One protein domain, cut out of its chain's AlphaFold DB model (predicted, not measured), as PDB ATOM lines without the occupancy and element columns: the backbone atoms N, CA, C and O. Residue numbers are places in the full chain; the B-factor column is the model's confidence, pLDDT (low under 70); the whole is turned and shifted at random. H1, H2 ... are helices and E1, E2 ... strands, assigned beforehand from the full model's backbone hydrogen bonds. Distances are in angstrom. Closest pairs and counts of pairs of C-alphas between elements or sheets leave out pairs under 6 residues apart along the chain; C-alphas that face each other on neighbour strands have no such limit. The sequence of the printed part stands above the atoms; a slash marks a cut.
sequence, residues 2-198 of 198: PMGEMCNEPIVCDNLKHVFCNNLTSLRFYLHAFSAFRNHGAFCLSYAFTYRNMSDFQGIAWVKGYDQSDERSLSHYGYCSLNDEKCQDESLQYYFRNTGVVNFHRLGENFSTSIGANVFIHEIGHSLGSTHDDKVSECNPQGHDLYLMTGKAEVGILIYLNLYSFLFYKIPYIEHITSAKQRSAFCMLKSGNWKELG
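What this domain is: This is residues 2 to 198 of the 198 residues of the protein "Disintegrin and metalloproteinase domaincontaining protein 10like [Aplysia californica]" of Lepeophtheirus salmonis (UniProt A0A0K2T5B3). Little structure is regular: a small three-stranded sheet is the core between H2 and H4, amid long loops, and residues 193 to 198 stick out. The 197 printed residues hold H1 H2 E1 E2 H3 E3 H4 H5 (class mixed, 54 residues); the mixed sheet runs E1 E3 E2. It is compact, radius of gyration of the C-alphas 17.3 A, spanning 57 by 42 by 27 A.

Where its parts are: H1, residues 3 to 8, begins at C-alpha 3 (-21.411, -41.768, -20.008). Then come H2, 27 to 36, 14.1 A; E1, 46 to 50; E2, 59 to 61; H3, 72 to 76; E3, 99 to 103; H4, 113 to 128, 22.5 A; H5, 180 to 183, ending at (-14.118, -46.462, -36.310).

How they stand to each other: Within hydrogen-bond range are N 48 and O 100 of parallel E1 and E3, 2.9 A, and N 101 and O 60 of antiparallel E3 and E2, 2.8 A. H2 and H4 are on opposite faces, heights 8.6 A and 8.2 A; closest C-alphas are Ser 35 and Thr 99 of E3, 6.1 A, and Glu 123 and Ala 61 of E2, 5.4 A. H1 is close to but not clearly touching H2; H3 and H5 touch no helix. Every O i to N i+4 pair is within range in H2, H3 and H4; H1 has 0 of 2, but 2 of 3 O i to N i+3 pairs.

The domain as a whole: The printed part has no cut. H1 to H2, H3 to E3 and H4 to H5 are long links. Residues 151 to 198 are among 77 with pLDDT under 70.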
ATOM      1  N   PRO A   2     -25.770 -43.561 -18.703       83.56
ATOM      2  CA  PRO A   2     -24.831 -43.550 -19.827       83.56
ATOM      3  C   PRO A   2     -23.749 -42.474 -19.662       83.56
ATOM      4  O   PRO A   2     -24.037 -41.376 -19.200       83.56
ATOM      5  N   MET A   3     -22.513 -42.744 -20.098       84.94
ATOM      6  CA  MET A   3     -21.411 -41.768 -20.008       84.94
ATOM      7  C   MET A   3     -21.732 -40.433 -20.704       84.94
ATOM      8  O   MET A   3     -21.356 -39.377 -20.203       84.94
ATOM      9  N   GLY A   4     -22.455 -40.452 -21.829       85.62
ATOM     10  CA  GLY A   4     -22.825 -39.227 -22.553       85.62
ATOM     11  C   GLY A   4     -23.651 -38.243 -21.716       85.62
ATOM     12  O   GLY A   4     -23.439 -37.034 -21.788       85.62
ATOM     13  N   GLU A   5     -24.501 -38.757 -20.826       88.50
ATOM     14  CA  GLU A   5     -25.380 -37.963 -19.957       88.50
ATOM     15  C   GLU A   5     -24.722 -37.555 -18.637       88.50
ATOM     16  O   GLU A   5     -25.342 -36.872 -17.829       88.50
ATOM     17  N   MET A   6     -23.461 -37.937 -18.412       88.81
ATOM     18  CA  MET A   6     -22.781 -37.726 -17.133       88.81
ATOM     19  C   MET A   6     -22.711 -36.257 -16.708       88.81
ATOM     20  O   MET A   6     -22.603 -35.987 -15.523       88.81
ATOM     21  N   CYS A   7     -22.789 -35.303 -17.637       88.75
ATOM     22  CA  CYS A   7     -22.798 -33.888 -17.278       88.75
ATOM     23  C   CYS A   7     -24.107 -33.387 -16.653       88.75
ATOM     24  O   CYS A   7     -24.135 -32.270 -16.155       88.75
ATOM     25  N   ASN A   8     -25.158 -34.211 -16.636       89.25
ATOM     26  CA  ASN A   8     -26.383 -33.926 -15.893       89.25
ATOM     27  C   ASN A   8     -26.249 -34.255 -14.397       89.25
ATOM     28  O   ASN A   8     -27.139 -33.924 -13.615       89.25
ATOM     29  N   GLU A   9     -25.176 -34.941 -13.995       88.12
ATOM     30  CA  GLU A   9     -24.918 -35.248 -12.593       88.12
ATOM     31  C   GLU A   9     -24.219 -34.067 -11.913       88.12
ATOM     32  O   GLU A   9     -23.281 -33.491 -12.469       88.12
ATOM     33  N   PRO A  10     -24.629 -33.698 -10.690       85.19
ATOM     34  CA  PRO A  10     -23.936 -32.663  -9.950       85.19
ATOM     35  C   PRO A  10     -22.538 -33.146  -9.565       85.19
ATOM     36  O   PRO A  10     -22.356 -34.240  -9.019       85.19
ATOM     37  N   ILE A  11     -21.534 -32.294  -9.766       83.81
ATOM     38  CA  ILE A  11     -20.184 -32.584  -9.287       83.81
ATOM     39  C   ILE A  11     -20.105 -32.242  -7.798       83.81
ATOM     40  O   ILE A  11     -19.773 -31.123  -7.405       83.81
ATOM     41  N   VAL A  12     -20.434 -33.220  -6.953       77.06
ATOM     42  CA  VAL A  12     -20.403 -33.056  -5.495       77.06
ATOM     43  C   VAL A  12     -18.966 -33.158  -4.989       77.06
ATOM     44  O   VAL A  12     -18.392 -34.239  -4.863       77.06
ATOM     45  N   CYS A  13     -18.391 -32.001  -4.677       74.56
ATOM     46  CA  CYS A  13     -17.104 -31.868  -4.015       74.56
ATOM     47  C   CYS A  13     -17.311 -31.171  -2.669       74.56
ATOM     48  O   CYS A  13     -17.392 -29.943  -2.613       74.56
ATOM     49  N   ASP A  14     -17.378 -31.936  -1.581       65.50
ATOM     50  CA  ASP A  14     -17.372 -31.362  -0.234       65.50
ATOM     51  C   ASP A  14     -16.044 -30.608  -0.040       65.50
ATOM     52  O   ASP A  14     -14.971 -31.212  -0.001       65.50
ATOM     53  N   ASN A  15     -16.112 -29.271  -0.020       56.34
ATOM     54  CA  ASN A  15     -15.000 -28.323   0.151       56.34
ATOM     55  C   ASN A  15     -13.874 -28.900   1.045       56.34
ATOM     56  O   ASN A  15     -14.084 -29.099   2.239       56.34
ATOM     57  N   LEU A  16     -12.668 -29.218   0.534       50.50
ATOM     58  CA  LEU A  16     -11.475 -28.340   0.449       50.50
ATOM     59  C   LEU A  16     -10.272 -29.174  -0.085       50.50
ATOM     60  O   LEU A  16      -9.925 -30.178   0.523       50.50
ATOM     61  N   LYS A  17      -9.492 -28.881  -1.134       55.12
ATOM     62  CA  LYS A  17      -9.444 -27.845  -2.176       55.12
ATOM     63  C   LYS A  17      -8.858 -28.504  -3.443       55.12
ATOM     64  O   LYS A  17      -7.658 -28.483  -3.682       55.12
ATOM     65  N   HIS A  18      -9.735 -29.172  -4.185       65.38
ATOM     66  CA  HIS A  18      -9.667 -29.468  -5.619       65.38
ATOM     67  C   HIS A  18      -8.316 -29.828  -6.294       65.38
ATOM     68  O   HIS A  18      -7.651 -28.995  -6.900       65.38
ATOM     69  N   VAL A  19      -8.013 -31.125  -6.389       66.44
ATOM     70  CA  VAL A  19      -7.283 -31.726  -7.526       66.44
ATOM     71  C   VAL A  19      -8.100 -32.955  -7.953       66.44
ATOM     72  O   VAL A  19      -7.904 -34.073  -7.491       66.44
ATOM     73  N   PHE A  20      -9.192 -32.667  -8.669       69.06
ATOM     74  CA  PHE A  20     -10.281 -33.582  -9.077       69.06
ATOM     75  C   PHE A  20     -10.820 -34.484  -7.934       69.06
ATOM     76  O   PHE A  20     -10.892 -35.704  -8.031       69.06
ATOM     77  N   CYS A  21     -11.121 -33.802  -6.821       69.88
ATOM     78  CA  CYS A  21     -11.787 -34.181  -5.560       69.88
ATOM     79  C   CYS A  21     -11.425 -35.522  -4.908       69.88
ATOM     80  O   CYS A  21     -11.873 -36.590  -5.300       69.88
ATOM     81  N   ASN A  22     -10.600 -35.423  -3.860       71.88
ATOM     82  CA  ASN A  22      -9.864 -36.498  -3.181       71.88
ATOM     83  C   ASN A  22     -10.699 -37.651  -2.605       71.88
ATOM     84  O   ASN A  22     -10.140 -38.710  -2.341       71.88
ATOM     85  N   ASN A  23     -11.995 -37.451  -2.394       79.62
ATOM     86  CA  ASN A  23     -12.916 -38.458  -1.870       79.62
ATOM     87  C   ASN A  23     -13.571 -39.310  -2.969       79.62
ATOM     88  O   ASN A  23     -14.218 -40.304  -2.650       79.62
ATOM     89  N   LEU A  24     -13.416 -38.945  -4.246       87.44
ATOM     90  CA  LEU A  24     -13.952 -39.732  -5.349       87.44
ATOM     91  C   LEU A  24     -13.230 -41.078  -5.430       87.44
ATOM     92  O   LEU A  24     -12.015 -41.135  -5.630       87.44
ATOM     93  N   THR A  25     -14.011 -42.148  -5.310       88.38
ATOM     94  CA  THR A  25     -13.558 -43.540  -5.405       88.38
ATOM     95  C   THR A  25     -13.900 -44.181  -6.747       88.38
ATOM     96  O   THR A  25     -13.613 -45.349  -6.944       88.38
ATOM     97  N   SER A  26     -14.501 -43.449  -7.683       90.62
ATOM     98  CA  SER A  26     -14.844 -43.945  -9.019       90.62
ATOM     99  C   SER A  26     -14.141 -43.101 -10.077       90.62
ATOM    100  O   SER A  26     -14.266 -41.869 -10.075       90.62
ATOM    101  N   LEU A  27     -13.417 -43.753 -10.996       91.75
ATOM    102  CA  LEU A  27     -12.750 -43.078 -12.115       91.75
ATOM    103  C   LEU A  27     -13.751 -42.362 -13.005       91.75
ATOM    104  O   LEU A  27     -13.427 -41.305 -13.535       91.75
ATOM    105  N   ARG A  28     -14.969 -42.896 -13.142       92.44
ATOM    106  CA  ARG A  28     -16.035 -42.236 -13.900       92.44
ATOM    107  C   ARG A  28     -16.310 -40.828 -13.367       92.44
ATOM    108  O   ARG A  28     -16.261 -39.862 -14.123       92.44
ATOM    109  N   PHE A  29     -16.544 -40.698 -12.062       91.88
ATOM    110  CA  PHE A  29     -16.787 -39.390 -11.448       91.88
ATOM    111  C   PHE A  29     -15.519 -38.530 -11.378       91.88
ATOM    112  O   PHE A  29     -15.599 -37.307 -11.478       91.88
ATOM    113  N   TYR A  30     -14.334 -39.142 -11.286       93.06
ATOM    114  CA  TYR A  30     -13.077 -38.404 -11.421       93.06
ATOM    115  C   TYR A  30     -12.943 -37.782 -12.819       93.06
ATOM    116  O   TYR A  30     -12.631 -36.598 -12.930       93.06
ATOM    117  N   LEU A  31     -13.193 -38.546 -13.890       94.56
ATOM    118  CA  LEU A  31     -13.174 -38.057 -15.271       94.56
ATOM    119  C   LEU A  31     -14.200 -36.939 -15.464       94.56
ATOM    120  O   LEU A  31     -13.892 -35.929 -16.094       94.56
ATOM    121  N   HIS A  32     -15.391 -37.091 -14.882       93.25
ATOM    122  CA  HIS A  32     -16.425 -36.061 -14.895       93.25
ATOM    123  C   HIS A  32     -15.915 -34.733 -14.324       93.25
ATOM    124  O   HIS A  32     -15.980 -33.705 -14.999       93.25
ATOM    125  N   ALA A  33     -15.344 -34.779 -13.119       92.06
ATOM    126  CA  ALA A  33     -14.719 -33.636 -12.470       92.06
ATOM    127  C   ALA A  33     -13.568 -33.066 -13.317       92.06
ATOM    128  O   ALA A  33     -13.469 -31.858 -13.526       92.06
ATOM    129  N   PHE A  34     -12.698 -33.928 -13.844       93.44
ATOM    130  CA  PHE A  34     -11.559 -33.518 -14.663       93.44
ATOM    131  C   PHE A  34     -11.975 -32.779 -15.939       93.44
ATOM    132  O   PHE A  34     -11.347 -31.780 -16.293       93.44
ATOM    133  N   SER A  35     -13.054 -33.231 -16.577       94.25
ATOM    134  CA  SER A  35     -13.629 -32.628 -17.785       94.25
ATOM    135  C   SER A  35     -14.167 -31.217 -17.541       94.25
ATOM    136  O   SER A  35     -14.121 -30.386 -18.446       94.25
ATOM    137  N   ALA A  36     -14.656 -30.950 -16.326       92.00
ATOM    138  CA  ALA A  36     -15.370 -29.724 -15.988       92.00
ATOM    139  C   ALA A  36     -14.493 -28.647 -15.320       92.00
ATOM    140  O   ALA A  36     -14.639 -27.453 -15.569       92.00
ATOM    141  N   PHE A  37     -13.540 -29.040 -14.468       87.81
ATOM    142  CA  PHE A  37     -12.817 -28.081 -13.615       87.81
ATOM    143  C   PHE A  37     -11.620 -27.384 -14.271       87.81
ATOM    144  O   PHE A  37     -10.945 -26.578 -13.623       87.81
ATOM    145  N   ARG A  38     -11.308 -27.686 -15.534       86.38
ATOM    146  CA  ARG A  38     -10.236 -27.026 -16.290       86.38
ATOM    147  C   ARG A  38     -10.669 -26.780 -17.728       86.38
ATOM    148  O   ARG A  38     -11.365 -27.590 -18.329       86.38
ATOM    149  N   ASN A  39     -10.191 -25.671 -18.287       91.69
ATOM    150  CA  ASN A  39     -10.295 -25.426 -19.714       91.69
ATOM    151  C   ASN A  39      -9.229 -26.263 -20.439       91.69
ATOM    152  O   ASN A  39      -8.033 -25.997 -20.308       91.69
ATOM    153  N   HIS A  40      -9.678 -27.266 -21.190       93.94
ATOM    154  CA  HIS A  40      -8.820 -28.156 -21.979       93.94
ATOM    155  C   HIS A  40      -8.783 -27.791 -23.464       93.94
ATOM    156  O   HIS A  40      -8.161 -28.504 -24.243       93.94
ATOM    157  N   GLY A  41      -9.412 -26.685 -23.873       90.94
ATOM    158  CA  GLY A  41      -9.554 -26.305 -25.282       90.94
ATOM    159  C   GLY A  41      -8.246 -25.926 -25.981       90.94
ATOM    160  O   GLY A  41      -8.195 -25.900 -27.205       90.94
ATOM    161  N   ALA A  42      -7.177 -25.661 -25.225       92.62
ATOM    162  CA  ALA A  42      -5.847 -25.414 -25.783       92.62
ATOM    163  C   ALA A  42      -5.107 -26.703 -26.196       92.62
ATOM    164  O   ALA A  42      -4.060 -26.625 -26.838       92.62
ATOM    165  N   PHE A  43      -5.620 -27.881 -25.824       91.56
ATOM    166  CA  PHE A  43      -4.975 -29.170 -26.059       91.56
ATOM    167  C   PHE A  43      -5.873 -30.080 -26.897       91.56
ATOM    168  O   PHE A  43      -7.092 -30.082 -26.755       91.56
ATOM    169  N   CYS A  44      -5.273 -30.912 -27.750       89.94
ATOM    170  CA  CYS A  44      -6.050 -31.922 -28.467       89.94
ATOM    171  C   CYS A  44      -6.507 -33.046 -27.527       89.94
ATOM    172  O   CYS A  44      -7.604 -33.563 -27.681       89.94
ATOM    173  N   LEU A  45      -5.682 -33.416 -26.548       94.69
ATOM    174  CA  LEU A  45      -6.013 -34.399 -25.521       94.69
ATOM    175  C   LEU A  45      -5.405 -33.982 -24.187       94.69
ATOM    176  O   LEU A  45      -4.269 -33.510 -24.141       94.69
ATOM    177  N   SER A  46      -6.148 -34.228 -23.114       96.19
ATOM    178  CA  SER A  46      -5.754 -33.943 -21.738       96.19
ATOM    179  C   SER A  46      -5.905 -35.198 -20.888       96.19
ATOM    180  O   SER A  46      -6.972 -35.797 -20.848       96.19
ATOM    181  N   TYR A  47      -4.859 -35.604 -20.175       96.19
ATOM    182  CA  TYR A  47      -4.906 -36.797 -19.328       96.19
ATOM    183  C   TYR A  47      -4.545 -36.487 -17.885       96.19
ATOM    184  O   TYR A  47      -3.597 -35.749 -17.614       96.19
ATOM    185  N   ALA A  48      -5.295 -37.082 -16.962       93.88
ATOM    186  CA  ALA A  48      -4.970 -37.089 -15.548       93.88
ATOM    187  C   ALA A  48      -4.430 -38.462 -15.145       93.88
ATOM    188  O   ALA A  48      -5.051 -39.497 -15.378       93.88
ATOM    189  N   PHE A  49      -3.278 -38.460 -14.488       92.06
ATOM    190  CA  PHE A  49      -2.712 -39.648 -13.871       92.06
ATOM    191  C   PHE A  49      -2.978 -39.602 -12.371       92.06
ATOM    192  O   PHE A  49      -2.748 -38.577 -11.727       92.06
ATOM    193  N   THR A  50      -3.478 -40.699 -11.813       88.94
ATOM    194  CA  THR A  50      -3.827 -40.777 -10.394       88.94
ATOM    195  C   THR A  50      -3.284 -42.049  -9.754       88.94
ATOM    196  O   THR A  50      -2.939 -43.017 -10.429       88.94
ATOM    197  N   TYR A  51      -3.171 -42.026  -8.433       88.94
ATOM    198  CA  TYR A  51      -2.778 -43.167  -7.614       88.94
ATOM    199  C   TYR A  51      -3.739 -43.219  -6.430       88.94
ATOM    200  O   TYR A  51      -3.446 -42.733  -5.337       88.94
ATOM    201  N   ARG A  52      -4.960 -43.686  -6.691       86.62
ATOM    202  CA  ARG A  52      -6.045 -43.713  -5.705       86.62
ATOM    203  C   ARG A  52      -6.664 -45.097  -5.632       86.62
ATOM    204  O   ARG A  52      -6.666 -45.854  -6.602       86.62
ATOM    205  N   ASN A  53      -7.220 -45.411  -4.470       87.44
ATOM    206  CA  ASN A  53      -8.045 -46.596  -4.322       87.44
ATOM    207  C   ASN A  53      -9.401 -46.349  -4.990       87.44
ATOM    208  O   ASN A  53     -10.213 -45.584  -4.472       87.44
ATOM    209  N   MET A  54      -9.594 -46.958  -6.156       87.69
ATOM    210  CA  MET A  54     -10.761 -46.760  -7.007       87.69
ATOM    211  C   MET A  54     -11.549 -48.067  -7.108       87.69
ATOM    212  O   MET A  54     -10.961 -49.144  -7.054       87.69
ATOM    213  N   SER A  55     -12.871 -47.977  -7.215       87.31
ATOM    214  CA  SER A  55     -13.801 -49.103  -7.111       87.31
ATOM    215  C   SER A  55     -14.248 -49.679  -8.453       87.31
ATOM    216  O   SER A  55     -14.901 -50.719  -8.459       87.31
ATOM    217  N   ASP A  56     -13.938 -49.012  -9.569       86.06
ATOM    218  CA  ASP A  56     -14.470 -49.347 -10.891       86.06
ATOM    219  C   ASP A  56     -13.391 -49.723 -11.922       86.06
ATOM    220  O   ASP A  56     -13.258 -50.899 -12.254       86.06
ATOM    221  N   PHE A  57     -12.632 -48.758 -12.445       86.75
ATOM    222  CA  PHE A  57     -11.779 -48.939 -13.625       86.75
ATOM    223  C   PHE A  57     -10.294 -48.688 -13.333       86.75
ATOM    224  O   PHE A  57      -9.935 -47.980 -12.393       86.75
ATOM    225  N   GLN A  58      -9.406 -49.231 -14.173       89.00
ATOM    226  CA  GLN A  58      -7.978 -48.879 -14.137       89.00
ATOM    227  C   GLN A  58      -7.674 -47.640 -14.993       89.00
ATOM    228  O   GLN A  58      -6.783 -46.861 -14.660       89.00
ATOM    229  N   GLY A  59      -8.437 -47.438 -16.064       91.88
ATOM    230  CA  GLY A  59      -8.408 -46.266 -16.927       91.88
ATOM    231  C   GLY A  59      -9.808 -45.972 -17.459       91.88
ATOM    232  O   GLY A  59     -10.689 -46.830 -17.407       91.88
ATOM    233  N   ILE A  60     -10.040 -44.728 -17.871       94.31
ATOM    234  CA  ILE A  60     -11.256 -44.331 -18.581       94.31
ATOM    235  C   ILE A  60     -10.991 -43.097 -19.446       94.31
ATOM    236  O   ILE A  60     -10.382 -42.127 -18.988       94.31
ATOM    237  N   ALA A  61     -11.511 -43.088 -20.667       95.75
ATOM    238  CA  ALA A  61     -11.494 -41.928 -21.547       95.75
ATOM    239  C   ALA A  61     -12.819 -41.726 -22.280       95.75
ATOM    240  O   ALA A  61     -13.633 -42.636 -22.451       95.75
ATOM    241  N   TRP A  62     -13.028 -40.497 -22.742       95.19
ATOM    242  CA  TRP A  62     -14.119 -40.190 -23.653       95.19
ATOM    243  C   TRP A  62     -13.847 -40.754 -25.043       95.19
ATOM    244  O   TRP A  62     -12.824 -40.461 -25.658       95.19
ATOM    245  N   VAL A  63     -14.796 -41.534 -25.560       90.62
ATOM    246  CA  VAL A  63     -14.648 -42.203 -26.855       90.62
ATOM    247  C   VAL A  63     -15.080 -41.276 -27.991       90.62
ATOM    248  O   VAL A  63     -16.220 -40.803 -28.013       90.62
ATOM    249  N   LYS A  64     -14.197 -41.040 -28.968       88.19
ATOM    250  CA  LYS A  64     -14.545 -40.288 -30.184       88.19
ATOM    251  C   LYS A  64     -15.631 -41.026 -30.957       88.19
ATOM    252  O   LYS A  64     -15.474 -42.200 -31.277       88.19
ATOM    253  N   GLY A  65     -16.714 -40.340 -31.311       84.44
ATOM    254  CA  GLY A  65     -17.785 -40.957 -32.090       84.44
ATOM    255  C   GLY A  65     -18.515 -42.076 -31.340       84.44
ATOM    256  O   GLY A  65     -18.989 -43.000 -31.999       84.44
ATOM    257  N   TYR A  66     -18.547 -42.012 -29.999       83.75
ATOM    258  CA  TYR A  66     -19.161 -43.009 -29.110       83.75
ATOM    259  C   TYR A  66     -20.564 -43.432 -29.558       83.75
ATOM    260  O   TYR A  66     -20.885 -44.619 -29.547       83.75
ATOM    261  N   ASP A  67     -21.384 -42.461 -29.959       82.81
ATOM    262  CA  ASP A  67     -22.747 -42.683 -30.415       82.81
ATOM    263  C   ASP A  67     -22.852 -42.315 -31.897       82.81
ATOM    264  O   ASP A  67     -22.738 -41.154 -32.284       82.81
ATOM    265  N   GLN A  68     -23.073 -43.320 -32.740       76.00
ATOM    266  CA  GLN A  68     -23.189 -43.125 -34.185       76.00
ATOM    267  C   GLN A  68     -24.455 -42.361 -34.588       76.00
ATOM    268  O   GLN A  68     -24.501 -41.829 -35.694       76.00
ATOM    269  N   SER A  69     -25.464 -42.321 -33.716       82.50
ATOM    270  CA  SER A  69     -26.702 -41.573 -33.935       82.50
ATOM    271  C   SER A  69     -26.610 -40.115 -33.478       82.50
ATOM    272  O   SER A  69     -27.399 -39.289 -33.931       82.50
ATOM    273  N   ASP A  70     -25.622 -39.782 -32.641       83.31
ATOM    274  CA  ASP A  70     -25.349 -38.417 -32.196       83.31
ATOM    275  C   ASP A  70     -24.083 -37.874 -32.868       83.31
ATOM    276  O   ASP A  70     -22.953 -38.144 -32.449       83.31
ATOM    277  N   GLU A  71     -24.266 -37.046 -33.899       85.00
ATOM    278  CA  GLU A  71     -23.166 -36.359 -34.587       85.00
ATOM    279  C   GLU A  71     -22.321 -35.495 -33.639       85.00
ATOM    280  O   GLU A  71     -21.137 -35.270 -33.906       85.00
ATOM    281  N   ARG A  72     -22.859 -35.054 -32.489       87.44
ATOM    282  CA  ARG A  72     -22.053 -34.331 -31.495       87.44
ATOM    283  C   ARG A  72     -20.955 -35.206 -30.914       87.44
ATOM    284  O   ARG A  72     -19.909 -34.670 -30.555       87.44
ATOM    285  N   SER A  73     -21.123 -36.529 -30.878       87.06
ATOM    286  CA  SER A  73     -20.072 -37.442 -30.424       87.06
ATOM    287  C   SER A  73     -18.818 -37.391 -31.312       87.06
ATOM    288  O   SER A  73     -17.718 -37.712 -30.860       87.06
ATOM    289  N   LEU A  74     -18.934 -36.915 -32.558       87.06
ATOM    290  CA  LEU A  74     -17.798 -36.694 -33.457       87.06
ATOM    291  C   LEU A  74     -17.065 -35.375 -33.206       87.06
ATOM    292  O   LEU A  74     -15.876 -35.289 -33.483       87.06
ATOM    293  N   SER A  75     -17.729 -34.339 -32.706       89.31
ATOM    294  CA  SER A  75     -17.122 -33.009 -32.520       89.31
ATOM    295  C   SER A  75     -16.785 -32.700 -31.061       89.31
ATOM    296  O   SER A  75     -15.834 -31.970 -30.799       89.31
ATOM    297  N   HIS A  76     -17.503 -33.297 -30.111       93.75
ATOM    298  CA  HIS A  76     -17.432 -32.949 -28.692       93.75
ATOM    299  C   HIS A  76     -16.798 -34.028 -27.821       93.75
ATOM    300  O   HIS A  76     -16.618 -33.764 -26.645       93.75
ATOM    301  N   TYR A  77     -16.436 -35.197 -28.362       93.69
ATOM    302  CA  TYR A  77     -15.820 -36.301 -27.616       93.69
ATOM    303  C   TYR A  77     -14.461 -36.656 -28.214       93.69
ATOM    304  O   TYR A  77     -14.229 -36.411 -29.400       93.69
ATOM    305  N   GLY A  78     -13.585 -37.253 -27.407       90.44
ATOM    306  CA  GLY A  78     -12.265 -37.718 -27.820       90.44
ATOM    307  C   GLY A  78     -11.348 -36.581 -28.272       90.44
ATOM    308  O   GLY A  78     -11.484 -35.434 -27.852       90.44
ATOM    309  N   TYR A  79     -10.388 -36.895 -29.136       88.69
ATOM    310  CA  TYR A  79      -9.366 -35.936 -29.546       88.69
ATOM    311  C   TYR A  79      -9.946 -34.660 -30.170       88.69
ATOM    312  O   TYR A  79     -10.928 -34.681 -30.925       88.69
ATOM    313  N   CYS A  80      -9.279 -33.553 -29.846       90.94
ATOM    314  CA  CYS A  80      -9.533 -32.203 -30.322       90.94
ATOM    315  C   CYS A  80     -11.014 -31.812 -30.190       90.94
ATOM    316  O   CYS A  80     -11.580 -31.187 -31.087       90.94
ATOM    317  N   SER A  81     -11.658 -32.234 -29.095       91.81
ATOM    318  CA  SER A  81     -13.066 -31.937 -28.865       91.81
ATOM    319  C   SER A  81     -13.308 -30.454 -28.616       91.81
ATOM    320  O   SER A  81     -12.524 -29.779 -27.947       91.81
ATOM    321  N   LEU A  82     -14.461 -29.975 -29.068       93.75
ATOM    322  CA  LEU A  82     -14.984 -28.667 -28.689       93.75
ATOM    323  C   LEU A  82     -15.482 -28.672 -27.231       93.75
ATOM    324  O   LEU A  82     -15.627 -29.728 -26.610       93.75
ATOM    325  N   ASN A  83     -15.714 -27.477 -26.684       95.00
ATOM    326  CA  ASN A  83     -16.343 -27.302 -25.375       95.00
ATOM    327  C   ASN A  83     -17.824 -27.697 -25.478       95.00
ATOM    328  O   ASN A  83     -18.511 -27.204 -26.362       95.00
ATOM    329  N   ASP A  84     -18.323 -28.573 -24.609       93.62
ATOM    330  CA  ASP A  84     -19.692 -29.087 -24.702       93.62
ATOM    331  C   ASP A  84     -20.686 -28.129 -24.038       93.62
ATOM    332  O   ASP A  84     -20.858 -28.124 -22.820       93.62
ATOM    333  N   GLU A  85     -21.359 -27.306 -24.842       91.19
ATOM    334  CA  GLU A  85     -22.243 -26.248 -24.336       91.19
ATOM    335  C   GLU A  85     -23.504 -26.797 -23.662       91.19
ATOM    336  O   GLU A  85     -24.100 -26.119 -22.833       91.19
ATOM    337  N   LYS A  86     -23.896 -28.043 -23.962       89.62
ATOM    338  CA  LYS A  86     -25.015 -28.714 -23.275       89.62
ATOM    339  C   LYS A  86     -24.729 -28.995 -21.802       89.62
ATOM    340  O   LYS A  86     -25.658 -29.228 -21.041       89.62
ATOM    341  N   CYS A  87     -23.456 -29.019 -21.439       89.62
ATOM    342  CA  CYS A  87     -22.974 -29.374 -20.116       89.62
ATOM    343  C   CYS A  87     -22.509 -28.150 -19.319       89.62
ATOM    344  O   CYS A  87     -21.875 -28.305 -18.276       89.62
ATOM    345  N   GLN A  88     -22.765 -26.949 -19.841       88.38
ATOM    346  CA  GLN A  88     -22.451 -25.693 -19.179       88.38
ATOM    347  C   GLN A  88     -23.667 -25.171 -18.425       88.38
ATOM    348  O   GLN A  88     -24.799 -25.253 -18.901       88.38
ATOM    349  N   ASP A  89     -23.403 -24.572 -17.273       82.75
ATOM    350  CA  ASP A  89     -24.381 -23.824 -16.493       82.75
ATOM    351  C   ASP A  89     -23.700 -22.632 -15.797       82.75
ATOM    352  O   ASP A  89     -22.528 -22.332 -16.044       82.75
ATOM    353  N   GLU A  90     -24.428 -21.920 -14.932       78.75
ATOM    354  CA  GLU A  90     -23.894 -20.764 -14.197       78.75
ATOM    355  C   GLU A  90     -22.670 -21.105 -13.319       78.75
ATOM    356  O   GLU A  90     -21.855 -20.229 -13.022       78.75
ATOM    357  N   SER A  91     -22.516 -22.370 -12.918       77.69
ATOM    358  CA  SER A  91     -21.434 -22.887 -12.075       77.69
ATOM    359  C   SER A  91     -20.320 -23.603 -12.856       77.69
ATOM    360  O   SER A  91     -19.177 -23.645 -12.390       77.69
ATOM    361  N   LEU A  92     -20.616 -24.119 -14.052       84.56
ATOM    362  CA  LEU A  92     -19.708 -24.879 -14.910       84.56
ATOM    363  C   LEU A  92     -19.489 -24.169 -16.251       84.56
ATOM    364  O   LEU A  92     -20.232 -24.347 -17.211       84.56
ATOM    365  N   GLN A  93     -18.407 -23.393 -16.340       86.88
ATOM    366  CA  GLN A  93     -18.063 -22.634 -17.555       86.88
ATOM    367  C   GLN A  93     -17.518 -23.503 -18.700       86.88
ATOM    368  O   GLN A  93     -17.560 -23.107 -19.865       86.88
ATOM    369  N   TYR A  94     -16.946 -24.662 -18.376       90.31
ATOM    370  CA  TYR A  94     -16.267 -25.523 -19.337       90.31
ATOM    371  C   TYR A  94     -16.654 -26.974 -19.104       90.31
ATOM    372  O   TYR A  94     -16.754 -27.416 -17.962       90.31
ATOM    373  N   TYR A  95     -16.796 -27.723 -20.192       94.25
ATOM    374  CA  TYR A  95     -16.900 -29.169 -20.156       94.25
ATOM    375  C   TYR A  95     -16.271 -29.761 -21.414       94.25
ATOM    376  O   TYR A  95     -16.892 -29.826 -22.474       94.25
ATOM    377  N   PHE A  96     -15.017 -30.189 -21.316       95.12
ATOM    378  CA  PHE A  96     -14.309 -30.772 -22.452       95.12
ATOM    379  C   PHE A  96     -14.197 -32.285 -22.306       95.12
ATOM    380  O   PHE A  96     -13.652 -32.794 -21.322       95.12
ATOM    381  N   ARG A  97     -14.652 -33.006 -23.331       95.81
ATOM    382  CA  ARG A  97     -14.550 -34.467 -23.403       95.81
ATOM    383  C   ARG A  97     -13.390 -34.916 -24.299       95.81
ATOM    384  O   ARG A  97     -13.444 -35.988 -24.889       95.81
ATOM    385  N   ASN A  98     -12.321 -34.123 -24.348       95.38
ATOM    386  CA  ASN A  98     -10.992 -34.503 -24.844       95.38
ATOM    387  C   ASN A  98     -10.099 -35.037 -23.715       95.38
ATOM    388  O   ASN A  98      -8.874 -34.897 -23.746       95.38
ATOM    389  N   THR A  99     -10.727 -35.607 -22.689       97.00
ATOM    390  CA  THR A  99     -10.086 -35.977 -21.436       97.00
ATOM    391  C   THR A  99     -10.058 -37.486 -21.210       97.00
ATOM    392  O   THR A  99     -10.945 -38.223 -21.648       97.00
ATOM    393  N   GLY A 100      -9.035 -37.942 -20.490       96.38
ATOM    394  CA  GLY A 100      -8.921 -39.309 -19.994       96.38
ATOM    395  C   GLY A 100      -8.232 -39.367 -18.634       96.38
ATOM    396  O   GLY A 100      -7.575 -38.414 -18.203       96.38
ATOM    397  N   VAL A 101      -8.407 -40.478 -17.927       94.81
ATOM    398  CA  VAL A 101      -7.839 -40.716 -16.599       94.81
ATOM    399  C   VAL A 101      -7.237 -42.109 -16.555       94.81
ATOM    400  O   VAL A 101      -7.884 -43.074 -16.941       94.81
ATOM    401  N   VAL A 102      -6.018 -42.221 -16.034       92.50
ATOM    402  CA  VAL A 102      -5.359 -43.508 -15.787       92.50
ATOM    403  C   VAL A 102      -4.953 -43.578 -14.324       92.50
ATOM    404  O   VAL A 102      -4.290 -42.681 -13.796       92.50
ATOM    405  N   ASN A 103      -5.364 -44.650 -13.659       89.81
ATOM    406  CA  ASN A 103      -4.976 -44.957 -12.297       89.81
ATOM    407  C   ASN A 103      -3.769 -45.901 -12.314       89.81
ATOM    408  O   ASN A 103      -3.722 -46.842 -13.100       89.81
ATOM    409  N   PHE A 104      -2.802 -45.679 -11.430       87.19
ATOM    410  CA  PHE A 104      -1.633 -46.553 -11.253       87.19
ATOM    411  C   PHE A 104      -1.696 -47.377  -9.964       87.19
ATOM    412  O   PHE A 104      -0.746 -48.074  -9.628       87.19
ATOM    413  N   HIS A 105      -2.792 -47.289  -9.211       84.25
ATOM    414  CA  HIS A 105      -2.985 -48.064  -7.992       84.25
ATOM    415  C   HIS A 105      -3.931 -49.243  -8.248       84.25
ATOM    416  O   HIS A 105      -5.039 -49.048  -8.748       84.25
ATOM    417  N   ARG A 106      -3.513 -50.450  -7.854       75.69
ATOM    418  CA  ARG A 106      -4.345 -51.659  -7.784       75.69
ATOM    419  C   ARG A 106      -4.041 -52.364  -6.463       75.69
ATOM    420  O   ARG A 106      -2.880 -52.624  -6.156       75.69
ATOM    421  N   LEU A 107      -5.067 -52.607  -5.646       67.06
ATOM    422  CA  LEU A 107      -4.893 -53.212  -4.320       67.06
ATOM    423  C   LEU A 107      -4.215 -54.585  -4.441       67.06
ATOM    424  O   LEU A 107      -4.697 -55.445  -5.170       67.06
ATOM    425  N   GLY A 108      -3.125 -54.794  -3.699       61.66
ATOM    426  CA  GLY A 108      -2.443 -56.090  -3.606       61.66
ATOM    427  C   GLY A 108      -1.494 -56.440  -4.760       61.66
ATOM    428  O   GLY A 108      -0.907 -57.518  -4.727       61.66
ATOM    429  N   GLU A 109      -1.291 -55.551  -5.740       64.62
ATOM    430  CA  GLU A 109      -0.409 -55.801  -6.888       64.62
ATOM    431  C   GLU A 109       0.672 -54.722  -7.044       64.62
ATOM    432  O   GLU A 109       0.421 -53.526  -6.894       64.62
ATOM    433  N   ASN A 110       1.886 -55.140  -7.418       58.75
ATOM    434  CA  ASN A 110       2.925 -54.217  -7.871       58.75
ATOM    435  C   ASN A 110       2.569 -53.725  -9.277       58.75
ATOM    436  O   ASN A 110       2.880 -54.373 -10.278       58.75
ATOM    437  N   PHE A 111       1.915 -52.569  -9.352       69.62
ATOM    438  CA  PHE A 111       1.574 -51.949 -10.623       69.62
ATOM    439  C   PHE A 111       2.844 -51.437 -11.320       69.62
ATOM    440  O   PHE A 111       3.408 -50.402 -10.963       69.62
ATOM    441  N   SER A 112       3.342 -52.203 -12.293       74.62
ATOM    442  CA  SER A 112       4.541 -51.826 -13.045       74.62
ATOM    443  C   SER A 112       4.261 -50.679 -14.022       74.62
ATOM    444  O   SER A 112       3.157 -50.541 -14.553       74.62
ATOM    445  N   THR A 113       5.292 -49.889 -14.330       75.12
ATOM    446  CA  THR A 113       5.227 -48.822 -15.344       75.12
ATOM    447  C   THR A 113       4.786 -49.337 -16.718       75.12
ATOM    448  O   THR A 113       4.084 -48.624 -17.428       75.12
ATOM    449  N   SER A 114       5.133 -50.582 -17.070       75.19
ATOM    450  CA  SER A 114       4.691 -51.236 -18.311       75.19
ATOM    451  C   SER A 114       3.173 -51.437 -18.351       75.19
ATOM    452  O   SER A 114       2.529 -51.099 -19.343       75.19
ATOM    453  N   ILE A 115       2.575 -51.916 -17.255       76.75
ATOM    454  CA  ILE A 115       1.118 -52.105 -17.174       76.75
ATOM    455  C   ILE A 115       0.411 -50.750 -17.291       76.75
ATOM    456  O   ILE A 115      -0.534 -50.616 -18.065       76.75
ATOM    457  N   GLY A 116       0.909 -49.724 -16.599       81.88
ATOM    458  CA  GLY A 116       0.351 -48.376 -16.695       81.88
ATOM    459  C   GLY A 116       0.454 -47.748 -18.080       81.88
ATOM    460  O   GLY A 116      -0.493 -47.104 -18.526       81.88
ATOM    461  N   ALA A 117       1.561 -47.975 -18.791       82.56
ATOM    462  CA  ALA A 117       1.700 -47.548 -20.179       82.56
ATOM    463  C   ALA A 117       0.656 -48.220 -21.083       82.56
ATOM    464  O   ALA A 117       0.073 -47.554 -21.932       82.56
ATOM    465  N   ASN A 118       0.362 -49.504 -20.869       79.81
ATOM    466  CA  ASN A 118      -0.640 -50.216 -21.665       79.81
ATOM    467  C   ASN A 118      -2.053 -49.690 -21.414       79.81
ATOM    468  O   ASN A 118      -2.774 -49.441 -22.375       79.81
ATOM    469  N   VAL A 119      -2.418 -49.449 -20.150       85.50
ATOM    470  CA  VAL A 119      -3.701 -48.811 -19.811       85.50
ATOM    471  C   VAL A 119      -3.786 -47.431 -20.459       85.50
ATOM    472  O   VAL A 119      -4.773 -47.105 -21.101       85.50
ATOM    473  N   PHE A 120      -2.726 -46.628 -20.378       89.06
ATOM    474  CA  PHE A 120      -2.728 -45.307 -20.998       89.06
ATOM    475  C   PHE A 120      -2.898 -45.349 -22.521       89.06
ATOM    476  O   PHE A 120      -3.682 -44.577 -23.070       89.06
ATOM    477  N   ILE A 121      -2.207 -46.258 -23.208       84.06
ATOM    478  CA  ILE A 121      -2.353 -46.399 -24.659       84.06
ATOM    479  C   ILE A 121      -3.758 -46.911 -25.020       84.06
ATOM    480  O   ILE A 121      -4.329 -46.426 -25.996       84.06
ATOM    481  N   HIS A 122      -4.331 -47.826 -24.231       85.50
ATOM    482  CA  HIS A 122      -5.721 -48.266 -24.385       85.50
ATOM    483  C   HIS A 122      -6.682 -47.069 -24.346       85.50
ATOM    484  O   HIS A 122      -7.453 -46.846 -25.278       85.50
ATOM    485  N   GLU A 123      -6.572 -46.216 -23.326       91.62
ATOM    486  CA  GLU A 123      -7.435 -45.035 -23.212       91.62
ATOM    487  C   GLU A 123      -7.235 -44.031 -24.366       91.62
ATOM    488  O   GLU A 123      -8.196 -43.424 -24.861       91.62
ATOM    489  N   ILE A 124      -6.002 -43.880 -24.868       89.56
ATOM    490  CA  ILE A 124      -5.743 -43.090 -26.083       89.56
ATOM    491  C   ILE A 124      -6.487 -43.691 -27.280       89.56
ATOM    492  O   ILE A 124      -7.077 -42.936 -28.053       89.56
ATOM    493  N   GLY A 125      -6.504 -45.017 -27.431       84.94
ATOM    494  CA  GLY A 125      -7.262 -45.693 -28.484       84.94
ATOM    495  C   GLY A 125      -8.737 -45.297 -28.468       84.94
ATOM    496  O   GLY A 125      -9.276 -44.867 -29.488       84.94
ATOM    497  N   HIS A 126      -9.366 -45.306 -27.292       88.00
ATOM    498  CA  HIS A 126     -10.724 -44.785 -27.116       88.00
ATOM    499  C   HIS A 126     -10.857 -43.318 -27.525       88.00
ATOM    500  O   HIS A 126     -11.759 -42.957 -28.285       88.00
ATOM    501  N   SER A 127      -9.918 -42.479 -27.096       90.06
ATOM    502  CA  SER A 127      -9.907 -41.053 -27.441       90.06
ATOM    503  C   SER A 127      -9.796 -40.794 -28.947       90.06
ATOM    504  O   SER A 127     -10.239 -39.748 -29.420       90.06
ATOM    505  N   LEU A 128      -9.226 -41.735 -29.705       86.50
ATOM    506  CA  LEU A 128      -9.132 -41.705 -31.169       86.50
ATOM    507  C   LEU A 128     -10.337 -42.352 -31.873       86.50
ATOM    508  O   LEU A 128     -10.512 -42.159 -33.075       86.50
ATOM    509  N   GLY A 129     -11.194 -43.058 -31.133       82.00
ATOM    510  CA  GLY A 129     -12.440 -43.649 -31.628       82.00
ATOM    511  C   GLY A 129     -12.435 -45.167 -31.746       82.00
ATOM    512  O   GLY A 129     -13.400 -45.721 -32.271       82.00
ATOM    513  N   SER A 130     -11.394 -45.846 -31.258       80.19
ATOM    514  CA  SER A 130     -11.388 -47.306 -31.166       80.19
ATOM    515  C   SER A 130     -12.438 -47.780 -30.164       80.19
ATOM    516  O   SER A 130     -12.500 -47.306 -29.026       80.19
ATOM    517  N   THR A 131     -13.245 -48.759 -30.562       79.94
ATOM    518  CA  THR A 131     -14.062 -49.556 -29.638       79.94
ATOM    519  C   THR A 131     -13.260 -50.738 -29.106       79.94
ATOM    520  O   THR A 131     -12.168 -51.007 -29.599       79.94
ATOM    521  N   HIS A 132     -13.795 -51.469 -28.124       80.56
ATOM    522  CA  HIS A 132     -13.115 -52.681 -27.683       80.56
ATOM    523  C   HIS A 132     -13.078 -53.760 -28.776       80.56
ATOM    524  O   HIS A 132     -14.066 -53.949 -29.492       80.56
ATOM    525  N   ASP A 133     -11.966 -54.492 -28.859       68.94
ATOM    526  CA  ASP A 133     -11.728 -55.518 -29.881       68.94
ATOM    527  C   ASP A 133     -12.669 -56.725 -29.741       68.94
ATOM    528  O   ASP A 133     -13.027 -57.345 -30.736       68.94
ATOM    529  N   ASP A 134     -13.147 -57.041 -28.532       68.44
ATOM    530  CA  ASP A 134     -14.135 -58.108 -28.295       68.44
ATOM    531  C   ASP A 134     -15.516 -57.801 -28.898       68.44
ATOM    532  O   ASP A 134     -16.332 -58.704 -29.074       68.44
ATOM    533  N   LYS A 135     -15.768 -56.543 -29.279       65.69
ATOM    534  CA  LYS A 135     -16.976 -56.143 -30.016       65.69
ATOM    535  C   LYS A 135     -16.820 -56.275 -31.531       65.69
ATOM    536  O   LYS A 135     -17.800 -56.090 -32.252       65.69
ATOM    537  N   VAL A 136     -15.615 -56.572 -32.017       64.69
ATOM    538  CA  VAL A 136     -15.277 -56.616 -33.440       64.69
ATOM    539  C   VAL A 136     -14.709 -57.996 -33.762       64.69
ATOM    540  O   VAL A 136     -13.543 -58.288 -33.510       64.69
ATOM    541  N   SER A 137     -15.536 -58.857 -34.359       65.00
ATOM    542  CA  SER A 137     -15.161 -60.245 -34.679       65.00
ATOM    543  C   SER A 137     -13.921 -60.357 -35.570       65.00
ATOM    544  O   SER A 137     -13.198 -61.344 -35.496       65.00
ATOM    545  N   GLU A 138     -13.662 -59.344 -36.397       66.56
ATOM    546  CA  GLU A 138     -12.480 -59.247 -37.260       66.56
ATOM    547  C   GLU A 138     -11.199 -58.946 -36.465       66.56
ATOM    548  O   GLU A 138     -10.126 -59.415 -36.839       66.56
ATOM    549  N   CYS A 139     -11.305 -58.194 -35.364       58.88
ATOM    550  CA  CYS A 139     -10.162 -57.830 -34.532       58.88
ATOM    551  C   CYS A 139      -9.778 -58.944 -33.569       58.88
ATOM    552  O   CYS A 139      -8.591 -59.159 -33.374       58.88
ATOM    553  N   ASN A 140     -10.742 -59.675 -33.004       63.31
ATOM    554  CA  ASN A 140     -10.460 -60.767 -32.074       63.31
ATOM    555  C   ASN A 140     -11.162 -62.080 -32.469       63.31
ATOM    556  O   ASN A 140     -12.009 -62.581 -31.721       63.31
ATOM    557  N   PRO A 141     -10.812 -62.675 -33.625       59.75
ATOM    558  CA  PRO A 141     -11.507 -63.850 -34.151       59.75
ATOM    559  C   PRO A 141     -11.403 -65.076 -33.235       59.75
ATOM    560  O   PRO A 141     -12.248 -65.963 -33.301       59.75
ATOM    561  N   GLN A 142     -10.377 -65.128 -32.377       61.59
ATOM    562  CA  GLN A 142     -10.122 -66.239 -31.454       61.59
ATOM    563  C   GLN A 142     -10.439 -65.895 -29.985       61.59
ATOM    564  O   GLN A 142     -10.244 -66.729 -29.105       61.59
ATOM    565  N   GLY A 143     -10.939 -64.687 -29.690       59.41
ATOM    566  CA  GLY A 143     -11.283 -64.275 -28.322       59.41
ATOM    567  C   GLY A 143     -10.083 -64.169 -27.369       59.41
ATOM    568  O   GLY A 143     -10.238 -64.330 -26.160       59.41
ATOM    569  N   HIS A 144      -8.883 -63.936 -27.901       60.53
ATOM    570  CA  HIS A 144      -7.647 -63.839 -27.135       60.53
ATOM    571  C   HIS A 144      -7.537 -62.496 -26.404       60.53
ATOM    572  O   HIS A 144      -7.861 -61.443 -26.951       60.53
ATOM    573  N   ASP A 145      -6.970 -62.514 -25.198       57.41
ATOM    574  CA  ASP A 145      -6.745 -61.319 -24.364       57.41
ATOM    575  C   ASP A 145      -5.435 -60.578 -24.722       57.41
ATOM    576  O   ASP A 145      -4.821 -59.912 -23.892       57.41
ATOM    577  N   LEU A 146      -4.957 -60.738 -25.961       56.94
ATOM    578  CA  LEU A 146      -3.658 -60.233 -26.432       56.94
ATOM    579  C   LEU A 146      -3.725 -58.829 -27.044       56.94
ATOM    580  O   LEU A 146      -2.679 -58.232 -27.319       56.94
ATOM    581  N   TYR A 147      -4.931 -58.324 -27.279       60.66
ATOM    582  CA  TYR A 147      -5.146 -57.035 -27.914       60.66
ATOM    583  C   TYR A 147      -5.211 -55.917 -26.891       60.66
ATOM    584  O   TYR A 147      -5.743 -56.081 -25.792       60.66
ATOM    585  N   LEU A 148      -4.670 -54.763 -27.272       69.31
ATOM    586  CA  LEU A 148      -4.572 -53.635 -26.365       69.31
ATOM    587  C   LEU A 148      -5.941 -53.027 -26.065       69.31
ATOM    588  O   LEU A 148      -6.119 -52.559 -24.950       69.31
ATOM    589  N   MET A 149      -6.906 -53.092 -26.994       75.44
ATOM    590  CA  MET A 149      -8.277 -52.605 -26.795       75.44
ATOM    591  C   MET A 149      -9.236 -53.700 -26.300       75.44
ATOM    592  O   MET A 149     -10.438 -53.605 -26.519       75.44
ATOM    593  N   THR A 150      -8.761 -54.754 -25.630       72.44
ATOM    594  CA  THR A 150      -9.670 -55.733 -25.002       72.44
ATOM    595  C   THR A 150     -10.489 -55.091 -23.876       72.44
ATOM    596  O   THR A 150      -9.942 -54.363 -23.049       72.44
ATOM    597  N   GLY A 151     -11.794 -55.373 -23.801       66.00
ATOM    598  CA  GLY A 151     -12.665 -54.857 -22.738       66.00
ATOM    599  C   GLY A 151     -12.501 -55.530 -21.367       66.00
ATOM    600  O   GLY A 151     -13.206 -55.171 -20.422       66.00
ATOM    601  N   LYS A 152     -11.618 -56.529 -21.231       63.06
ATOM    602  CA  LYS A 152     -11.414 -57.252 -19.967       63.06
ATOM    603  C   LYS A 152     -10.414 -56.530 -19.060       63.06
ATOM    604  O   LYS A 152      -9.214 -56.531 -19.314       63.06
ATOM    605  N   ALA A 153     -10.913 -56.005 -17.941       48.50
ATOM    606  CA  ALA A 153     -10.131 -55.282 -16.934       48.50
ATOM    607  C   ALA A 153      -9.148 -56.155 -16.115       48.50
ATOM    608  O   ALA A 153      -8.291 -55.624 -15.415       48.50
ATOM    609  N   GLU A 154      -9.268 -57.487 -16.158       43.00
ATOM    610  CA  GLU A 154      -8.522 -58.386 -15.261       43.00
ATOM    611  C   GLU A 154      -7.097 -58.698 -15.719       43.00
ATOM    612  O   GLU A 154      -6.249 -59.056 -14.896       43.00
ATOM    613  N   VAL A 155      -6.797 -58.524 -17.005       43.62
ATOM    614  CA  VAL A 155      -5.477 -58.844 -17.536       43.62
ATOM    615  C   VAL A 155      -4.639 -57.578 -17.479       43.62
ATOM    616  O   VAL A 155      -4.604 -56.780 -18.409       43.62
ATOM    617  N   GLY A 156      -3.930 -57.388 -16.367       40.38
ATOM    618  CA  GLY A 156      -2.728 -56.565 -16.365       40.38
ATOM    619  C   GLY A 156      -1.761 -57.180 -17.371       40.38
ATOM    620  O   GLY A 156      -0.995 -58.078 -17.025       40.38
ATOM    621  N   ILE A 157      -1.861 -56.776 -18.642       41.44
ATOM    622  CA  ILE A 157      -1.066 -57.356 -19.719       41.44
ATOM    623  C   ILE A 157       0.384 -56.964 -19.438       41.44
ATOM    624  O   ILE A 157       0.823 -55.847 -19.716       41.44
ATOM    625  N   LEU A 158       1.139 -57.901 -18.865       32.28
ATOM    626  CA  LEU A 158       2.584 -57.821 -18.747       32.28
ATOM    627  C   LEU A 158       3.166 -57.877 -20.165       32.28
ATOM    628  O   LEU A 158       3.184 -58.912 -20.842       32.28
ATOM    629  N   ILE A 159       3.609 -56.722 -20.652       37.47
ATOM    630  CA  ILE A 159       4.397 -56.604 -21.875       37.47
ATOM    631  C   ILE A 159       5.829 -56.325 -21.434       37.47
ATOM    632  O   ILE A 159       6.127 -55.261 -20.896       37.47
ATOM    633  N   TYR A 160       6.717 -57.298 -21.624       30.83
ATOM    634  CA  TYR A 160       8.154 -57.055 -21.563       30.83
ATOM    635  C   TYR A 160       8.507 -56.076 -22.692       30.83
ATOM    636  O   TYR A 160       8.390 -56.398 -23.871       30.83
ATOM    637  N   LEU A 161       8.834 -54.843 -22.309       32.56
ATOM    638  CA  LEU A 161       9.080 -53.721 -23.207       32.56
ATOM    639  C   LEU A 161      10.362 -53.927 -24.013       32.56
ATOM    640  O   LEU A 161      11.442 -53.956 -23.436       32.56
ATOM    641  N   ASN A 162      10.243 -53.956 -25.338       29.25
ATOM    642  CA  ASN A 162      11.253 -53.413 -26.244       29.25
ATOM    643  C   ASN A 162      10.527 -52.838 -27.471       29.25
ATOM    644  O   ASN A 162      10.018 -53.586 -28.297       29.25
ATOM    645  N   LEU A 163      10.482 -51.501 -27.546       33.56
ATOM    646  CA  LEU A 163       9.966 -50.663 -28.643       33.56
ATOM    647  C   LEU A 163       8.464 -50.780 -28.977       33.56
ATOM    648  O   LEU A 163       8.036 -51.641 -29.743       33.56
ATOM    649  N   TYR A 164       7.677 -49.802 -28.515       39.41
ATOM    650  CA  TYR A 164       6.351 -49.533 -29.076       39.41
ATOM    651  C   TYR A 164       6.498 -49.019 -30.514       39.41
ATOM    652  O   TYR A 164       7.045 -47.942 -30.745       39.41
ATOM    653  N   SER A 165       6.008 -49.791 -31.482       34.28
ATOM    654  CA  SER A 165       5.823 -49.348 -32.867       34.28
ATOM    655  C   SER A 165       4.327 -49.268 -33.138       34.28
ATOM    656  O   SER A 165       3.656 -50.294 -33.222       34.28
ATOM    657  N   PHE A 166       3.799 -48.048 -33.243       40.44
ATOM    658  CA  PHE A 166       2.406 -47.803 -33.607       40.44
ATOM    659  C   PHE A 166       2.262 -47.922 -35.125       40.44
ATOM    660  O   PHE A 166       2.580 -46.991 -35.863       40.44
ATOM    661  N   LEU A 167       1.803 -49.071 -35.612       32.06
ATOM    662  CA  LEU A 167       1.383 -49.202 -37.005       32.06
ATOM    663  C   LEU A 167      -0.098 -48.845 -37.099       32.06
ATOM    664  O   LEU A 167      -0.974 -49.690 -36.947       32.06
ATOM    665  N   PHE A 168      -0.361 -47.565 -37.371       38.69
ATOM    666  CA  PHE A 168      -1.656 -47.086 -37.846       38.69
ATOM    667  C   PHE A 168      -1.873 -47.610 -39.277       38.69
ATOM    668  O   PHE A 168      -1.687 -46.883 -40.254       38.69
ATOM    669  N   TYR A 169      -2.166 -48.903 -39.441       28.69
ATOM    670  CA  TYR A 169      -2.376 -49.463 -40.775       28.69
ATOM    671  C   TYR A 169      -3.712 -48.933 -41.320       28.69
ATOM    672  O   TYR A 169      -4.776 -49.319 -40.850       28.69
ATOM    673  N   LYS A 170      -3.615 -48.021 -42.302       28.81
ATOM    674  CA  LYS A 170      -4.670 -47.174 -42.906       28.81
ATOM    675  C   LYS A 170      -5.161 -45.988 -42.058       28.81
ATOM    676  O   LYS A 170      -6.308 -45.958 -41.627       28.81
ATOM    677  N   ILE A 171      -4.371 -44.916 -41.999       35.66
ATOM    678  CA  ILE A 171      -4.935 -43.559 -41.874       35.66
ATOM    679  C   ILE A 171      -4.460 -42.720 -43.068       35.66
ATOM    680  O   ILE A 171      -3.375 -42.142 -43.012       35.66
ATOM    681  N   PRO A 172      -5.234 -42.627 -44.167       26.81
ATOM    682  CA  PRO A 172      -5.095 -41.498 -45.064       26.81
ATOM    683  C   PRO A 172      -5.775 -40.323 -44.355       26.81
ATOM    684  O   PRO A 172      -6.990 -40.193 -44.408       26.81
ATOM    685  N   TYR A 173      -4.984 -39.511 -43.654       33.12
ATOM    686  CA  TYR A 173      -5.406 -38.291 -42.957       33.12
ATOM    687  C   TYR A 173      -6.324 -38.493 -41.733       33.12
ATOM    688  O   TYR A 173      -7.447 -38.982 -41.811       33.12
ATOM    689  N   ILE A 174      -5.853 -38.012 -40.577       42.34
ATOM    690  CA  ILE A 174      -6.606 -37.896 -39.309       42.34
ATOM    691  C   ILE A 174      -7.884 -37.032 -39.474       42.34
ATOM    692  O   ILE A 174      -8.780 -37.073 -38.634       42.34
ATOM    693  N   GLU A 175      -8.023 -36.312 -40.591       35.22
ATOM    694  CA  GLU A 175      -9.223 -35.555 -40.974       35.22
ATOM    695  C   GLU A 175     -10.388 -36.429 -41.483       35.22
ATOM    696  O   GLU A 175     -11.521 -35.958 -41.549       35.22
ATOM    697  N   HIS A 176     -10.157 -37.711 -41.801       37.59
ATOM    698  CA  HIS A 176     -11.154 -38.591 -42.428       37.59
ATOM    699  C   HIS A 176     -11.701 -39.716 -41.533       37.59
ATOM    700  O   HIS A 176     -12.331 -40.642 -42.043       37.59
ATOM    701  N   ILE A 177     -11.567 -39.640 -40.202       46.97
ATOM    702  CA  ILE A 177     -12.281 -40.547 -39.272       46.97
ATOM    703  C   ILE A 177     -13.764 -40.124 -39.157       46.97
ATOM    704  O   ILE A 177     -14.298 -39.889 -38.079       46.97
ATOM    705  N   THR A 178     -14.453 -39.963 -40.288       39.94
ATOM    706  CA  THR A 178     -15.869 -39.562 -40.343       39.94
ATOM    707  C   THR A 178     -16.789 -40.746 -40.642       39.94
ATOM    708  O   THR A 178     -17.968 -40.721 -40.288       39.94
ATOM    709  N   SER A 179     -16.276 -41.852 -41.194       39.59
ATOM    710  CA  SER A 179     -17.097 -43.028 -41.511       39.59
ATOM    711  C   SER A 179     -17.183 -44.023 -40.342       39.59
ATOM    712  O   SER A 179     -16.194 -44.304 -39.664       39.59
ATOM    713  N   ALA A 180     -18.373 -44.574 -40.079       36.94
ATOM    714  CA  ALA A 180     -18.591 -45.594 -39.038       36.94
ATOM    715  C   ALA A 180     -17.735 -46.858 -39.259       36.94
ATOM    716  O   ALA A 180     -17.303 -47.499 -38.308       36.94
ATOM    717  N   LYS A 181     -17.404 -47.165 -40.520       31.86
ATOM    718  CA  LYS A 181     -16.641 -48.354 -40.924       31.86
ATOM    719  C   LYS A 181     -15.145 -48.281 -40.579       31.86
ATOM    720  O   LYS A 181     -14.522 -49.316 -40.398       31.86
ATOM    721  N   GLN A 182     -14.569 -47.080 -40.478       37.34
ATOM    722  CA  GLN A 182     -13.174 -46.889 -40.046       37.34
ATOM    723  C   GLN A 182     -13.025 -46.889 -38.517       37.34
ATOM    724  O   GLN A 182     -11.971 -47.261 -38.015       37.34
ATOM    725  N   ARG A 183     -14.084 -46.518 -37.785       44.81
ATOM    726  CA  ARG A 183     -14.118 -46.462 -36.310       44.81
ATOM    727  C   ARG A 183     -14.158 -47.851 -35.664       44.81
ATOM    728  O   ARG A 183     -13.543 -48.075 -34.631       44.81
ATOM    729  N   SER A 184     -14.825 -48.801 -36.317       37.25
ATOM    730  CA  SER A 184     -14.928 -50.195 -35.866       37.25
ATOM    731  C   SER A 184     -13.728 -51.076 -36.236       37.25
ATOM    732  O   SER A 184     -13.720 -52.236 -35.857       37.25
ATOM    733  N   ALA A 185     -12.739 -50.577 -36.986       40.72
ATOM    734  CA  ALA A 185     -11.695 -51.408 -37.606       40.72
ATOM    735  C   ALA A 185     -10.271 -51.108 -37.102       40.72
ATOM    736  O   ALA A 185      -9.292 -51.426 -37.777       40.72
ATOM    737  N   PHE A 186     -10.135 -50.457 -35.945       51.66
ATOM    738  CA  PHE A 186      -8.831 -50.082 -35.403       51.66
ATOM    739  C   PHE A 186      -8.335 -51.112 -34.382       51.66
ATOM    740  O   PHE A 186      -8.332 -50.852 -33.180       51.66
ATOM    741  N   CYS A 187      -7.926 -52.287 -34.867       50.38
ATOM    742  CA  CYS A 187      -7.396 -53.347 -34.012       50.38
ATOM    743  C   CYS A 187      -5.988 -52.965 -33.517       50.38
ATOM    744  O   CYS A 187      -5.054 -52.863 -34.319       50.38
ATOM    745  N   MET A 188      -5.802 -52.753 -32.210       56.31
ATOM    746  CA  MET A 188      -4.479 -52.430 -31.653       56.31
ATOM    747  C   MET A 188      -3.767 -53.689 -31.156       56.31
ATOM    748  O   MET A 188      -4.140 -54.294 -30.150       56.31
ATOM    749  N   LEU A 189      -2.696 -54.062 -31.855       50.72
ATOM    750  CA  LEU A 189      -1.876 -55.226 -31.530       50.72
ATOM    751  C   LEU A 189      -0.711 -54.871 -30.601       50.72
ATOM    752  O   LEU A 189      -0.062 -53.833 -30.744       50.72
ATOM    753  N   LYS A 190      -0.380 -55.795 -29.695       49.94
ATOM    754  CA  LYS A 190       0.873 -55.789 -28.932       49.94
ATOM    755  C   LYS A 190       2.061 -55.959 -29.887       49.94
ATOM    756  O   LYS A 190       2.086 -56.879 -30.701       49.94
ATOM    757  N   SER A 191       3.077 -55.103 -29.780       44.88
ATOM    758  CA  SER A 191       4.303 -55.240 -30.572       44.88
ATOM    759  C   SER A 191       5.094 -56.464 -30.100       44.88
ATOM    760  O   SER A 191       5.758 -56.423 -29.066       44.88
ATOM    761  N   GLY A 192       5.007 -57.561 -30.853       41.22
ATOM    762  CA  GLY A 192       5.786 -58.769 -30.583       41.22
ATOM    763  C   GLY A 192       5.200 -60.047 -31.176       41.22
ATOM    764  O   GLY A 192       4.924 -60.963 -30.417       41.22
ATOM    765  N   ASN A 193       4.968 -60.079 -32.494       37.31
ATOM    766  CA  ASN A 193       5.045 -61.252 -33.389       37.31
ATOM    767  C   ASN A 193       4.351 -60.920 -34.716       37.31
ATOM    768  O   ASN A 193       3.250 -61.363 -35.012       37.31
ATOM    769  N   TRP A 194       5.039 -60.158 -35.564       39.59
ATOM    770  CA  TRP A 194       4.588 -59.838 -36.924       39.59
ATOM    771  C   TRP A 194       4.614 -61.042 -37.885       39.59
ATOM    772  O   TRP A 194       4.391 -60.873 -39.078       39.59
ATOM    773  N   LYS A 195       4.933 -62.249 -37.397       36.06
ATOM    774  CA  LYS A 195       5.130 -63.448 -38.224       36.06
ATOM    775  C   LYS A 195       3.907 -64.363 -38.341       36.06
ATOM    776  O   LYS A 195       3.990 -65.322 -39.094       36.06
ATOM    777  N   GLU A 196       2.798 -64.077 -37.657       39.72
ATOM    778  CA  GLU A 196       1.621 -64.969 -37.663       39.72
ATOM    779  C   GLU A 196       0.339 -64.350 -38.237       39.72
ATOM    780  O   GLU A 196      -0.712 -64.978 -38.201       39.72
ATOM    781  N   LEU A 197       0.410 -63.157 -38.833       35.28
ATOM    782  CA  LEU A 197      -0.696 -62.611 -39.626       35.28
ATOM    783  C   LEU A 197      -0.433 -62.896 -41.108       35.28
ATOM    784  O   LEU A 197       0.028 -62.026 -41.847       35.28
ATOM    785  N   GLY A 198      -0.640 -64.162 -41.479       32.03
ATOM    786  CA  GLY A 198      -0.772 -64.629 -42.862       32.03
ATOM    787  C   GLY A 198      -2.231 -64.669 -43.288       32.03
ATOM    788  O   GLY A 198      -3.075 -64.990 -42.424       32.03
TER     789      GLY A 198